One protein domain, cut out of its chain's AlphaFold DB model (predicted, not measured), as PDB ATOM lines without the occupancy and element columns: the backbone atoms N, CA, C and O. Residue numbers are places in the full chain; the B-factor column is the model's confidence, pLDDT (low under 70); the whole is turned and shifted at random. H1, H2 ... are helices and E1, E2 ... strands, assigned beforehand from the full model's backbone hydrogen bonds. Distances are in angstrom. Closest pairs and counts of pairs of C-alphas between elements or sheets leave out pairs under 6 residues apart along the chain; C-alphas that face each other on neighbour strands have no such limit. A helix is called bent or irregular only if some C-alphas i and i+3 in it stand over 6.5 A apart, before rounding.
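Overview. This is residues 13 to 96 of the 111 residues of the protein "HD domain-containing protein" of Limnobacter sp. 130 (UniProt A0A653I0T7). Four helices make a loose, nearly closed four-sided frame: H1, H2, H3 and H4 form its sides, meeting near their ends round a hollow middle. A small hairpin of two antiparallel strands, E1 and E2, sits at the corner between H1 and H2. The printed part has 84 residues, mostly helix, in the order H1 E1 E2 H2 H3 H4. It is loose, with a radius of gyration of the C-alphas of 15.9 A and spans of 37 by 32 by 20 A.

Along the chain. H1, residues 13 to 21, begins at C-alpha 13 (-59.829, -4.843, 10.332) and is 14.5 A long. E1 holds residues 23 to 27 and E2 residues 34 to 36. H2, residues 37 to 50, is 19.8 A long. H3, residues 52 to 71, is 20.1 A long and irregular, C-alphas 54 and 57 being 9.3 A apart, with a kink of 87 degrees near residue 59. H4, residues 75 to 94, is 27.7 A long and only just irregular, C-alphas 85 and 88 being 6.6 A apart; it ends at C-alpha 94 (-60.086, 4.938, 6.995).

Arrangement. H1 and H2 touch only at their ends, about perpendicular at 88 degrees; the closest C-alphas, of Lys 20 and Ala 38, are 5.2 A apart. In the hairpin of E1 and E2, N 24 and O 35 are 2.8 A apart, within hydrogen-bond range. H2, with residues 48 to 49 alone, touches H3; the closest C-alphas, of Leu 49 and Gly 59, are 5.7 A apart. H3, with residues 68 to 71 alone, touches H4, with residues 76 to 81 alone; the closest C-alphas, of Phe 69 and Ala 77, are 4.6 A apart. H1 and H4 are close but not clearly touching, the closest C-alphas, of Arg 14 and Phe 94, being 7.6 A apart. H1 and H3 are apart, and so are H2 and H4. Every O i to N i+4 pair is within hydrogen-bond range in H2, against 13 of 16 in H3, 14 of 16 in H4 and 1 of 5 in H1, where 4 of 6 O i to N i+3 pairs are.

Size, cuts and confidence. The two farthest C-alphas, of His 54 and Gly 96, are 46.0 A apart. The printed part has no cut and no long link. Its mean pLDDT is 91.8, and residue 56 is under 70.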
ATOM      1  N   LEU A  13     -61.185  -5.160  10.800       93.50
ATOM      2  CA  LEU A  13     -59.829  -4.843  10.332       93.50
ATOM      3  C   LEU A  13     -59.335  -3.488  10.865       93.50
ATOM      4  O   LEU A  13     -58.177  -3.354  11.261       93.50
ATOM      5  N   ARG A  14     -60.221  -2.489  10.934       93.19
ATOM      6  CA  ARG A  14     -59.917  -1.191  11.550       93.19
ATOM      7  C   ARG A  14     -59.672  -1.299  13.055       93.19
ATOM      8  O   ARG A  14     -58.798  -0.616  13.583       93.19
ATOM      9  N   GLU A  15     -60.452  -2.113  13.758       95.62
ATOM     10  CA  GLU A  15     -60.314  -2.293  15.203       95.62
ATOM     11  C   GLU A  15     -59.001  -2.992  15.571       95.62
ATOM     12  O   GLU A  15     -58.313  -2.532  16.482       95.62
ATOM     13  N   ILE A  16     -58.595  -4.036  14.840       95.31
ATOM     14  CA  ILE A  16     -57.339  -4.745  15.135       95.31
ATOM     15  C   ILE A  16     -56.090  -3.899  14.850       95.31
ATOM     16  O   ILE A  16     -55.066  -4.104  15.500       95.31
ATOM     17  N   ASP A  17     -56.158  -2.893  13.968       95.06
ATOM     18  CA  ASP A  17     -55.047  -1.947  13.765       95.06
ATOM     19  C   ASP A  17     -54.671  -1.212  15.068       95.06
ATOM     20  O   ASP A  17     -53.497  -0.914  15.313       95.06
ATOM     21  N   LYS A  18     -55.636  -1.021  15.983       95.94
ATOM     22  CA  LYS A  18     -55.397  -0.403  17.297       95.94
ATOM     23  C   LYS A  18     -54.419  -1.198  18.167       95.94
ATOM     24  O   LYS A  18     -53.830  -0.608  19.072       95.94
ATOM     25  N   LEU A  19     -54.176  -2.485  17.892       97.19
ATOM     26  CA  LEU A  19     -53.169  -3.289  18.602       97.19
ATOM     27  C   LEU A  19     -51.757  -2.696  18.498       97.19
ATOM     28  O   LEU A  19     -50.968  -2.840  19.434       97.19
ATOM     29  N   LYS A  20     -51.464  -1.935  17.434       96.19
ATOM     30  CA  LYS A  20     -50.205  -1.184  17.272       96.19
ATOM     31  C   LYS A  20     -50.001  -0.099  18.338       96.19
ATOM     32  O   LYS A  20     -48.894   0.399  18.513       96.19
ATOM     33  N   ARG A  21     -51.058   0.275  19.068       96.31
ATOM     34  CA  ARG A  21     -51.024   1.262  20.160       96.31
ATOM     35  C   ARG A  21     -51.028   0.626  21.550       96.31
ATOM     36  O   ARG A  21     -50.805   1.325  22.533       96.31
ATOM     37  N   VAL A  22     -51.283  -0.679  21.651       97.56
ATOM     38  CA  VAL A  22     -51.309  -1.384  22.937       97.56
ATOM     39  C   VAL A  22     -49.884  -1.763  23.319       97.56
ATOM     40  O   VAL A  22     -49.349  -2.755  22.826       97.56
ATOM     41  N   LEU A  23     -49.274  -0.955  24.188       97.69
ATOM     42  CA  LEU A  23     -47.906  -1.150  24.665       97.69
ATOM     43  C   LEU A  23     -47.810  -2.282  25.693       97.69
ATOM     44  O   LEU A  23     -48.672  -2.442  26.557       97.69
ATOM     45  N   ARG A  24     -46.712  -3.031  25.625       96.44
ATOM     46  CA  ARG A  24     -46.334  -4.098  26.558       96.44
ATOM     47  C   ARG A  24     -45.257  -3.600  27.521       96.44
ATOM     48  O   ARG A  24     -44.735  -2.501  27.367       96.44
ATOM     49  N   GLN A  25     -44.944  -4.376  28.561       95.50
ATOM     50  CA  GLN A  25     -43.907  -3.974  29.525       95.50
ATOM     51  C   GLN A  25     -42.490  -4.127  28.971       95.50
ATOM     52  O   GLN A  25     -41.628  -3.313  29.300       95.50
ATOM     53  N   SER A  26     -42.265  -5.132  28.127       94.00
ATOM     54  CA  SER A  26     -40.965  -5.398  27.522       94.00
ATOM     55  C   SER A  26     -40.547  -4.268  26.571       94.00
ATOM     56  O   SER A  26     -41.357  -3.839  25.740       94.00
ATOM     57  N   PRO A  27     -39.305  -3.763  26.673       95.88
ATOM     58  CA  PRO A  27     -38.750  -2.871  25.667       95.88
ATOM     59  C   PRO A  27     -38.383  -3.641  24.389       95.88
ATOM     60  O   PRO A  27     -38.255  -4.866  24.403       95.88
ATOM     61  N   LEU A  28     -38.182  -2.911  23.292       95.38
ATOM     62  CA  LEU A  28     -37.490  -3.435  22.115       95.38
ATOM     63  C   LEU A  28     -36.044  -3.828  22.467       95.38
ATOM     64  O   LEU A  28     -35.499  -3.387  23.480       95.38
ATOM     65  N   LEU A  29     -35.403  -4.628  21.609       94.25
ATOM     66  CA  LEU A  29     -34.027  -5.102  21.822       94.25
ATOM     67  C   LEU A  29     -33.007  -3.960  21.949       94.25
ATOM     68  O   LEU A  29     -32.058  -4.060  22.721       94.25
ATOM     69  N   ASP A  30     -33.229  -2.863  21.226       96.31
ATOM     70  CA  ASP A  30     -32.411  -1.648  21.281       96.31
ATOM     71  C   ASP A  30     -32.793  -0.702  22.434       96.31
ATOM     72  O   ASP A  30     -32.211   0.369  22.583       96.31
ATOM     73  N   GLN A  31     -33.784  -1.088  23.242       95.31
ATOM     74  CA  GLN A  31     -34.323  -0.334  24.373       95.31
ATOM     75  C   GLN A  31     -34.907   1.045  24.016       95.31
ATOM     76  O   GLN A  31     -35.193   1.840  24.911       95.31
ATOM     77  N   SER A  32     -35.151   1.329  22.733       97.06
ATOM     78  CA  SER A  32     -35.621   2.643  22.269       97.06
ATOM     79  C   SER A  32     -37.039   2.987  22.740       97.06
ATOM     80  O   SER A  32     -37.357   4.150  22.992       97.06
ATOM     81  N   ARG A  33     -37.912   1.980  22.864       97.12
ATOM     82  CA  ARG A  33     -39.293   2.108  23.353       97.12
ATOM     83  C   ARG A  33     -39.849   0.773  23.847       97.12
ATOM     84  O   ARG A  33     -39.223  -0.272  23.691       97.12
ATOM     85  N   LYS A  34     -41.068   0.807  24.390       97.62
ATOM     86  CA  LYS A  34     -41.873  -0.389  24.677       97.62
ATOM     87  C   LYS A  34     -42.386  -1.039  23.384       97.62
ATOM     88  O   LYS A  34     -42.777  -0.342  22.442       97.62
ATOM     89  N   GLU A  35     -42.390  -2.368  23.362       97.38
ATOM     90  CA  GLU A  35     -43.000  -3.202  22.318       97.38
ATOM     91  C   GLU A  35     -44.522  -2.970  22.269       97.38
ATOM     92  O   GLU A  35     -45.149  -2.773  23.315       97.38
ATOM     93  N   ASN A  36     -45.141  -2.996  21.082       97.94
ATOM     94  CA  ASN A  36     -46.605  -3.027  20.968       97.94
ATOM     95  C   ASN A  36     -47.148  -4.450  20.727       97.94
ATOM     96  O   ASN A  36     -46.429  -5.370  20.350       97.94
ATOM     97  N   SER A  37     -48.446  -4.651  20.946       97.62
ATOM     98  CA  SER A  37     -49.057  -5.987  20.902       97.62
ATOM     99  C   SER A  37     -49.097  -6.608  19.502       97.62
ATOM    100  O   SER A  37     -49.053  -7.833  19.389       97.62
ATOM    101  N   ALA A  38     -49.149  -5.793  18.444       96.38
ATOM    102  CA  ALA A  38     -49.078  -6.286  17.070       96.38
ATOM    103  C   ALA A  38     -47.669  -6.815  16.742       96.38
ATOM    104  O   ALA A  38     -47.539  -7.928  16.239       96.38
ATOM    105  N   GLU A  39     -46.624  -6.067  17.110       96.75
ATOM    106  CA  GLU A  39     -45.216  -6.476  16.967       96.75
ATOM    107  C   GLU A  39     -44.923  -7.765  17.730       96.75
ATOM    108  O   GLU A  39     -44.325  -8.687  17.183       96.75
ATOM    109  N   HIS A  40     -45.415  -7.855  18.965       96.62
ATOM    110  CA  HIS A  40     -45.252  -9.046  19.789       96.62
ATOM    111  C   HIS A  40     -45.880 -10.289  19.162       96.62
ATOM    112  O   HIS A  40     -45.283 -11.362  19.170       96.62
ATOM    113  N   SER A  41     -47.093 -10.148  18.619       95.38
ATOM    114  CA  SER A  41     -47.814 -11.265  18.001       95.38
ATOM    115  C   SER A  41     -47.080 -11.774  16.763       95.38
ATOM    116  O   SER A  41     -46.935 -12.981  16.590       95.38
ATOM    117  N   TRP A  42     -46.558 -10.856  15.943       94.31
ATOM    118  CA  TRP A  42     -45.699 -11.202  14.813       94.31
ATOM    119  C   TRP A  42     -44.426 -11.924  15.269       94.31
ATOM    120  O   TRP A  42     -44.089 -12.982  14.748       94.31
ATOM    121  N   HIS A  43     -43.743 -11.396  16.284       94.44
ATOM    122  CA  HIS A  43     -42.500 -11.985  16.770       94.44
ATOM    123  C   HIS A  43     -42.710 -13.381  17.375       94.44
ATOM    124  O   HIS A  43     -41.913 -14.285  17.139       94.44
ATOM    125  N   LEU A  44     -43.821 -13.595  18.083       91.69
ATOM    126  CA  LEU A  44     -44.197 -14.911  18.595       91.69
ATOM    127  C   LEU A  44     -44.491 -15.908  17.464       91.69
ATOM    128  O   LEU A  44     -44.090 -17.067  17.563       91.69
ATOM    129  N   ALA A  45     -45.140 -15.467  16.383       89.12
ATOM    130  CA  ALA A  45     -45.322 -16.298  15.195       89.12
ATOM    131  C   ALA A  45     -43.971 -16.680  14.569       89.12
ATOM    132  O   ALA A  45     -43.764 -17.841  14.223       89.12
ATOM    133  N   MET A  46     -43.012 -15.746  14.509       90.56
ATOM    134  CA  MET A  46     -41.651 -16.044  14.047       90.56
ATOM    135  C   MET A  46     -40.934 -17.040  14.955       90.56
ATOM    136  O   MET A  46     -40.269 -17.939  14.451       90.56
ATOM    137  N   TYR A  47     -41.102 -16.953  16.278       89.81
ATOM    138  CA  TYR A  47     -40.586 -17.982  17.181       89.81
ATOM    139  C   TYR A  47     -41.180 -19.357  16.894       89.81
ATOM    140  O   TYR A  47     -40.427 -20.322  16.847       89.81
ATOM    141  N   ALA A  48     -42.490 -19.455  16.663       86.44
ATOM    142  CA  ALA A  48     -43.126 -20.729  16.339       86.44
ATOM    143  C   ALA A  48     -42.591 -21.336  15.028       86.44
ATOM    144  O   ALA A  48     -42.362 -22.541  14.970       86.44
ATOM    145  N   LEU A  49     -42.345 -20.508  14.004       84.88
ATOM    146  CA  LEU A  49     -41.768 -20.955  12.731       84.88
ATOM    147  C   LEU A  49     -40.298 -21.372  12.867       84.88
ATOM    148  O   LEU A  49     -39.913 -22.440  12.399       84.88
ATOM    149  N   ILE A  50     -39.474 -20.542  13.511       87.19
ATOM    150  CA  ILE A  50     -38.020 -20.750  13.606       87.19
ATOM    151  C   ILE A  50     -37.682 -21.897  14.562       87.19
ATOM    152  O   ILE A  50     -36.761 -22.661  14.301       87.19
ATOM    153  N   LEU A  51     -38.423 -22.027  15.663       87.56
ATOM    154  CA  LEU A  51     -38.208 -23.057  16.687       87.56
ATOM    155  C   LEU A  51     -39.108 -24.286  16.472       87.56
ATOM    156  O   LEU A  51     -39.318 -25.075  17.395       87.56
ATOM    157  N   SER A  52     -39.645 -24.437  15.261       85.31
ATOM    158  CA  SER A  52     -40.556 -25.511  14.845       85.31
ATOM    159  C   SER A  52     -40.011 -26.911  15.131       85.31
ATOM    160  O   SER A  52     -40.770 -27.777  15.560       85.31
ATOM    161  N   GLU A  53     -38.699 -27.120  15.005       83.75
ATOM    162  CA  GLU A  53     -38.034 -28.402  15.285       83.75
ATOM    163  C   GLU A  53     -38.252 -28.912  16.722       83.75
ATOM    164  O   GLU A  53     -38.202 -30.115  16.984       83.75
ATOM    165  N   HIS A  54     -38.544 -28.014  17.667       86.06
ATOM    166  CA  HIS A  54     -38.829 -28.357  19.061       86.06
ATOM    167  C   HIS A  54     -40.315 -28.687  19.314       86.06
ATOM    168  O   HIS A  54     -40.665 -29.140  20.405       86.06
ATOM    169  N   ALA A  55     -41.187 -28.482  18.321       77.00
ATOM    170  CA  ALA A  55     -42.628 -28.750  18.346       77.00
ATOM    171  C   ALA A  55     -43.118 -29.227  16.957       77.00
ATOM    172  O   ALA A  55     -44.050 -28.667  16.373       77.00
ATOM    173  N   ALA A  56     -42.458 -30.275  16.445       68.19
ATOM    174  CA  ALA A  56     -42.380 -30.633  15.023       68.19
ATOM    175  C   ALA A  56     -43.712 -30.654  14.249       68.19
ATOM    176  O   ALA A  56     -43.789 -30.122  13.148       68.19
ATOM    177  N   ALA A  57     -44.789 -31.208  14.819       74.44
ATOM    178  CA  ALA A  57     -46.014 -31.448  14.051       74.44
ATOM    179  C   ALA A  57     -46.699 -30.169  13.525       74.44
ATOM    180  O   ALA A  57     -47.165 -30.162  12.394       74.44
ATOM    181  N   GLN A  58     -46.773 -29.099  14.325       76.75
ATOM    182  CA  GLN A  58     -47.402 -27.837  13.893       76.75
ATOM    183  C   GLN A  58     -46.399 -26.893  13.227       76.75
ATOM    184  O   GLN A  58     -46.768 -26.098  12.367       76.75
ATOM    185  N   GLY A  59     -45.131 -26.970  13.629       81.50
ATOM    186  CA  GLY A  59     -44.086 -26.106  13.102       81.50
ATOM    187  C   GLY A  59     -43.778 -26.366  11.624       81.50
ATOM    188  O   GLY A  59     -43.689 -25.411  10.854       81.50
ATOM    189  N   ASP A  60     -43.693 -27.637  11.221       83.00
ATOM    190  CA  ASP A  60     -43.432 -28.019   9.826       83.00
ATOM    191  C   ASP A  60     -44.565 -27.566   8.893       83.00
ATOM    192  O   ASP A  60     -44.311 -27.041   7.808       83.00
ATOM    193  N   GLU A  61     -45.821 -27.706   9.333       86.69
ATOM    194  CA  GLU A  61     -47.000 -27.272   8.573       86.69
ATOM    195  C   GLU A  61     -47.024 -25.748   8.388       86.69
ATOM    196  O   GLU A  61     -47.190 -25.259   7.270       86.69
ATOM    197  N   LEU A  62     -46.797 -24.983   9.461       86.94
ATOM    198  CA  LEU A  62     -46.747 -23.521   9.393       86.94
ATOM    199  C   LEU A  62     -45.585 -23.025   8.520       86.94
ATOM    200  O   LEU A  62     -45.751 -22.058   7.776       86.94
ATOM    201  N   SER A  63     -44.426 -23.685   8.588       86.19
ATOM    202  CA  SER A  63     -43.264 -23.370   7.752       86.19
ATOM    203  C   SER A  63     -43.546 -23.636   6.271       86.19
ATOM    204  O   SER A  63     -43.304 -22.771   5.428       86.19
ATOM    205  N   ALA A  64     -44.139 -24.787   5.944       89.44
ATOM    206  CA  ALA A  64     -44.533 -25.111   4.577       89.44
ATOM    207  C   ALA A  64     -45.552 -24.103   4.017       89.44
ATOM    208  O   ALA A  64     -45.379 -23.624   2.897       89.44
ATOM    209  N   LEU A  65     -46.564 -23.725   4.809       91.06
ATOM    210  CA  LEU A  65     -47.534 -22.688   4.437       91.06
ATOM    211  C   LEU A  65     -46.872 -21.323   4.223       91.06
ATOM    212  O   LEU A  65     -47.233 -20.607   3.295       91.06
ATOM    213  N   TRP A  66     -45.895 -20.955   5.058       91.12
ATOM    214  CA  TRP A  66     -45.148 -19.709   4.892       91.12
ATOM    215  C   TRP A  66     -44.377 -19.683   3.567       91.12
ATOM    216  O   TRP A  66     -44.461 -18.709   2.823       91.12
ATOM    217  N   HIS A  67     -43.660 -20.762   3.247       91.38
ATOM    218  CA  HIS A  67     -42.923 -20.869   1.987       91.38
ATOM    219  C   HIS A  67     -43.850 -20.852   0.767       91.38
ATOM    220  O   HIS A  67     -43.585 -20.126  -0.191       91.38
ATOM    221  N   GLU A  68     -44.964 -21.580   0.823       95.25
ATOM    222  CA  GLU A  68     -45.978 -21.576  -0.234       95.25
ATOM    223  C   GLU A  68     -46.573 -20.171  -0.439       95.25
ATOM    224  O   GLU A  68     -46.637 -19.684  -1.574       95.25
ATOM    225  N   PHE A  69     -46.911 -19.471   0.653       94.94
ATOM    226  CA  PHE A  69     -47.370 -18.084   0.611       94.94
ATOM    227  C   PHE A  69     -46.329 -17.154  -0.022       94.94
ATOM    228  O   PHE A  69     -46.676 -16.333  -0.872       94.94
ATOM    229  N   GLU A  70     -45.056 -17.262   0.362       93.75
ATOM    230  CA  GLU A  70     -43.982 -16.434  -0.192       93.75
ATOM    231  C   GLU A  70     -43.816 -16.657  -1.702       93.75
ATOM    232  O   GLU A  70     -43.679 -15.687  -2.455       93.75
ATOM    233  N   GLU A  71     -43.948 -17.897  -2.167       95.81
ATOM    234  CA  GLU A  71     -43.858 -18.255  -3.584       95.81
ATOM    235  C   GLU A  71     -45.130 -17.914  -4.383       95.81
ATOM    236  O   GLU A  71     -45.056 -17.712  -5.595       95.81
ATOM    237  N   GLY A  72     -46.288 -17.770  -3.726       95.25
ATOM    238  CA  GLY A  72     -47.539 -17.379  -4.384       95.25
ATOM    239  C   GLY A  72     -48.102 -18.451  -5.318       95.25
ATOM    240  O   GLY A  72     -48.683 -18.112  -6.350       95.25
ATOM    241  N   GLN A  73     -47.873 -19.725  -5.006       94.19
ATOM    242  CA  GLN A  73     -48.180 -20.833  -5.914       94.19
ATOM    243  C   GLN A  73     -49.674 -21.151  -5.969       94.19
ATOM    244  O   GLN A  73     -50.206 -21.380  -7.055       94.19
ATOM    245  N   SER A  74     -50.349 -21.151  -4.820       97.06
ATOM    246  CA  SER A  74     -51.781 -21.413  -4.715       97.06
ATOM    247  C   SER A  74     -52.630 -20.163  -4.942       97.06
ATOM    248  O   SER A  74     -52.185 -19.023  -4.774       97.06
ATOM    249  N   ASP A  75     -53.903 -20.387  -5.273       97.56
ATOM    250  CA  ASP A  75     -54.908 -19.325  -5.355       97.56
ATOM    251  C   ASP A  75     -55.061 -18.587  -4.010       97.56
ATOM    252  O   ASP A  75     -55.223 -17.364  -3.992       97.56
ATOM    253  N   ASP A  76     -54.939 -19.300  -2.885       96.38
ATOM    254  CA  ASP A  76     -55.002 -18.721  -1.538       96.38
ATOM    255  C   ASP A  76     -53.805 -17.800  -1.264       96.38
ATOM    256  O   ASP A  76     -53.981 -16.681  -0.771       96.38
ATOM    257  N   ALA A  77     -52.591 -18.208  -1.649       96.25
ATOM    258  CA  ALA A  77     -51.396 -17.380  -1.523       96.25
ATOM    259  C   ALA A  77     -51.467 -16.125  -2.403       96.25
ATOM    260  O   ALA A  77     -51.135 -15.020  -1.964       96.25
ATOM    261  N   GLN A  78     -51.956 -16.260  -3.637       96.75
ATOM    262  CA  GLN A  78     -52.170 -15.119  -4.530       96.75
ATOM    263  C   GLN A  78     -53.226 -14.159  -3.976       96.75
ATOM    264  O   GLN A  78     -53.028 -12.939  -4.009       96.75
ATOM    265  N   PHE A  79     -54.315 -14.686  -3.414       96.38
ATOM    266  CA  PHE A  79     -55.331 -13.886  -2.741       96.38
ATOM    267  C   PHE A  79     -54.755 -13.151  -1.524       96.38
ATOM    268  O   PHE A  79     -54.947 -11.942  -1.395       96.38
ATOM    269  N   ALA A  80     -53.985 -13.828  -0.671       95.12
ATOM    270  CA  ALA A  80     -53.340 -13.216   0.488       95.12
ATOM    271  C   ALA A  80     -52.351 -12.104   0.084       95.12
ATOM    272  O   ALA A  80     -52.376 -11.015   0.661       95.12
ATOM    273  N   LYS A  81     -51.556 -12.301  -0.976       94.88
ATOM    274  CA  LYS A  81     -50.703 -11.238  -1.542       94.88
ATOM    275  C   LYS A  81     -51.515 -10.073  -2.113       94.88
ATOM    276  O   LYS A  81     -51.095  -8.918  -2.026       94.88
ATOM    277  N   ALA A  82     -52.677 -10.336  -2.708       95.50
ATOM    278  CA  ALA A  82     -53.576  -9.274  -3.152       95.50
ATOM    279  C   ALA A  82     -54.129  -8.471  -1.963       95.50
ATOM    280  O   ALA A  82     -54.219  -7.245  -2.050       95.50
ATOM    281  N   LEU A  83     -54.440  -9.131  -0.839       94.12
ATOM    282  CA  LEU A  83     -54.844  -8.462   0.401       94.12
ATOM    283  C   LEU A  83     -53.729  -7.584   0.982       94.12
ATOM    284  O   LEU A  83     -54.015  -6.464   1.406       94.12
ATOM    285  N   ASP A  84     -52.475  -8.038   0.944       91.62
ATOM    286  CA  ASP A  84     -51.314  -7.240   1.366       91.62
ATOM    287  C   ASP A  84     -51.218  -5.929   0.565       91.62
ATOM    288  O   ASP A  84     -51.151  -4.831   1.119       91.62
ATOM    289  N   ARG A  85     -51.389  -6.010  -0.761       91.50
ATOM    290  CA  ARG A  85     -51.442  -4.828  -1.643       91.50
ATOM    291  C   ARG A  85     -52.690  -3.967  -1.447       91.50
ATOM    292  O   ARG A  85     -52.671  -2.776  -1.758       91.50
ATOM    293  N   PHE A  86     -53.780  -4.550  -0.961       91.31
ATOM    294  CA  PHE A  86     -55.021  -3.836  -0.669       91.31
ATOM    295  C   PHE A  86     -54.956  -3.077   0.663       91.31
ATOM    296  O   PHE A  86     -55.594  -2.032   0.811       91.31
ATOM    297  N   GLN A  87     -54.167  -3.546   1.631       90.38
ATOM    298  CA  GLN A  87     -54.093  -2.948   2.963       90.38
ATOM    299  C   GLN A  87     -53.755  -1.438   2.951       90.38
ATOM    300  O   GLN A  87     -54.449  -0.685   3.643       90.38
ATOM    301  N   PRO A  88     -52.794  -0.932   2.147       90.38
ATOM    302  CA  PRO A  88     -52.541   0.506   2.041       90.38
ATOM    303  C   PRO A  88     -53.750   1.315   1.554       90.38
ATOM    304  O   PRO A  88     -53.974   2.433   2.024       90.38
ATOM    305  N   LEU A  89     -54.550   0.769   0.630       90.00
ATOM    306  CA  LEU A  89     -55.778   1.418   0.167       90.00
ATOM    307  C   LEU A  89     -56.793   1.514   1.310       90.00
ATOM    308  O   LEU A  89     -57.354   2.583   1.547       90.00
ATOM    309  N   LEU A  90     -56.984   0.425   2.057       89.50
ATOM    310  CA  LEU A  90     -57.909   0.390   3.186       89.50
ATOM    311  C   LEU A  90     -57.525   1.396   4.282       89.50
ATOM    312  O   LEU A  90     -58.383   2.117   4.795       89.50
ATOM    313  N   ILE A  91     -56.231   1.497   4.597       89.25
ATOM    314  CA  ILE A  91     -55.708   2.498   5.537       89.25
ATOM    315  C   ILE A  91     -56.021   3.913   5.043       89.25
ATOM    316  O   ILE A  91     -56.494   4.741   5.824       89.25
ATOM    317  N   ASN A  92     -55.808   4.202   3.757       88.75
ATOM    318  CA  ASN A  92     -56.122   5.515   3.192       88.75
ATOM    319  C   ASN A  92     -57.614   5.836   3.288       88.75
ATOM    320  O   ASN A  92     -57.966   6.931   3.721       88.75
ATOM    321  N   VAL A  93     -58.498   4.884   2.989       88.06
ATOM    322  CA  VAL A  93     -59.948   5.080   3.148       88.06
ATOM    323  C   VAL A  93     -60.303   5.425   4.598       88.06
ATOM    324  O   VAL A  93     -61.008   6.404   4.843       88.06
ATOM    325  N   PHE A  94     -59.775   4.690   5.581       89.12
ATOM    326  CA  PHE A  94     -60.086   4.938   6.995       89.12
ATOM    327  C   PHE A  94     -59.447   6.191   7.592       89.12
ATOM    328  O   PHE A  94     -59.901   6.667   8.635       89.12
ATOM    329  N   THR A  95     -58.409   6.718   6.950       88.12
ATOM    330  CA  THR A  95     -57.716   7.945   7.361       88.12
ATOM    331  C   THR A  95     -58.116   9.163   6.526       88.12
ATOM    332  O   THR A  95     -57.535  10.228   6.708       88.12
ATOM    333  N   GLY A  96     -59.101   9.040   5.627       85.69
ATOM    334  CA  GLY A  96     -59.550  10.149   4.778       85.69
ATOM    335  C   GLY A  96     -58.510  10.592   3.741       85.69
ATOM    336  O   GLY A  96     -58.434  11.771   3.418       85.69
TER     337      GLY A  96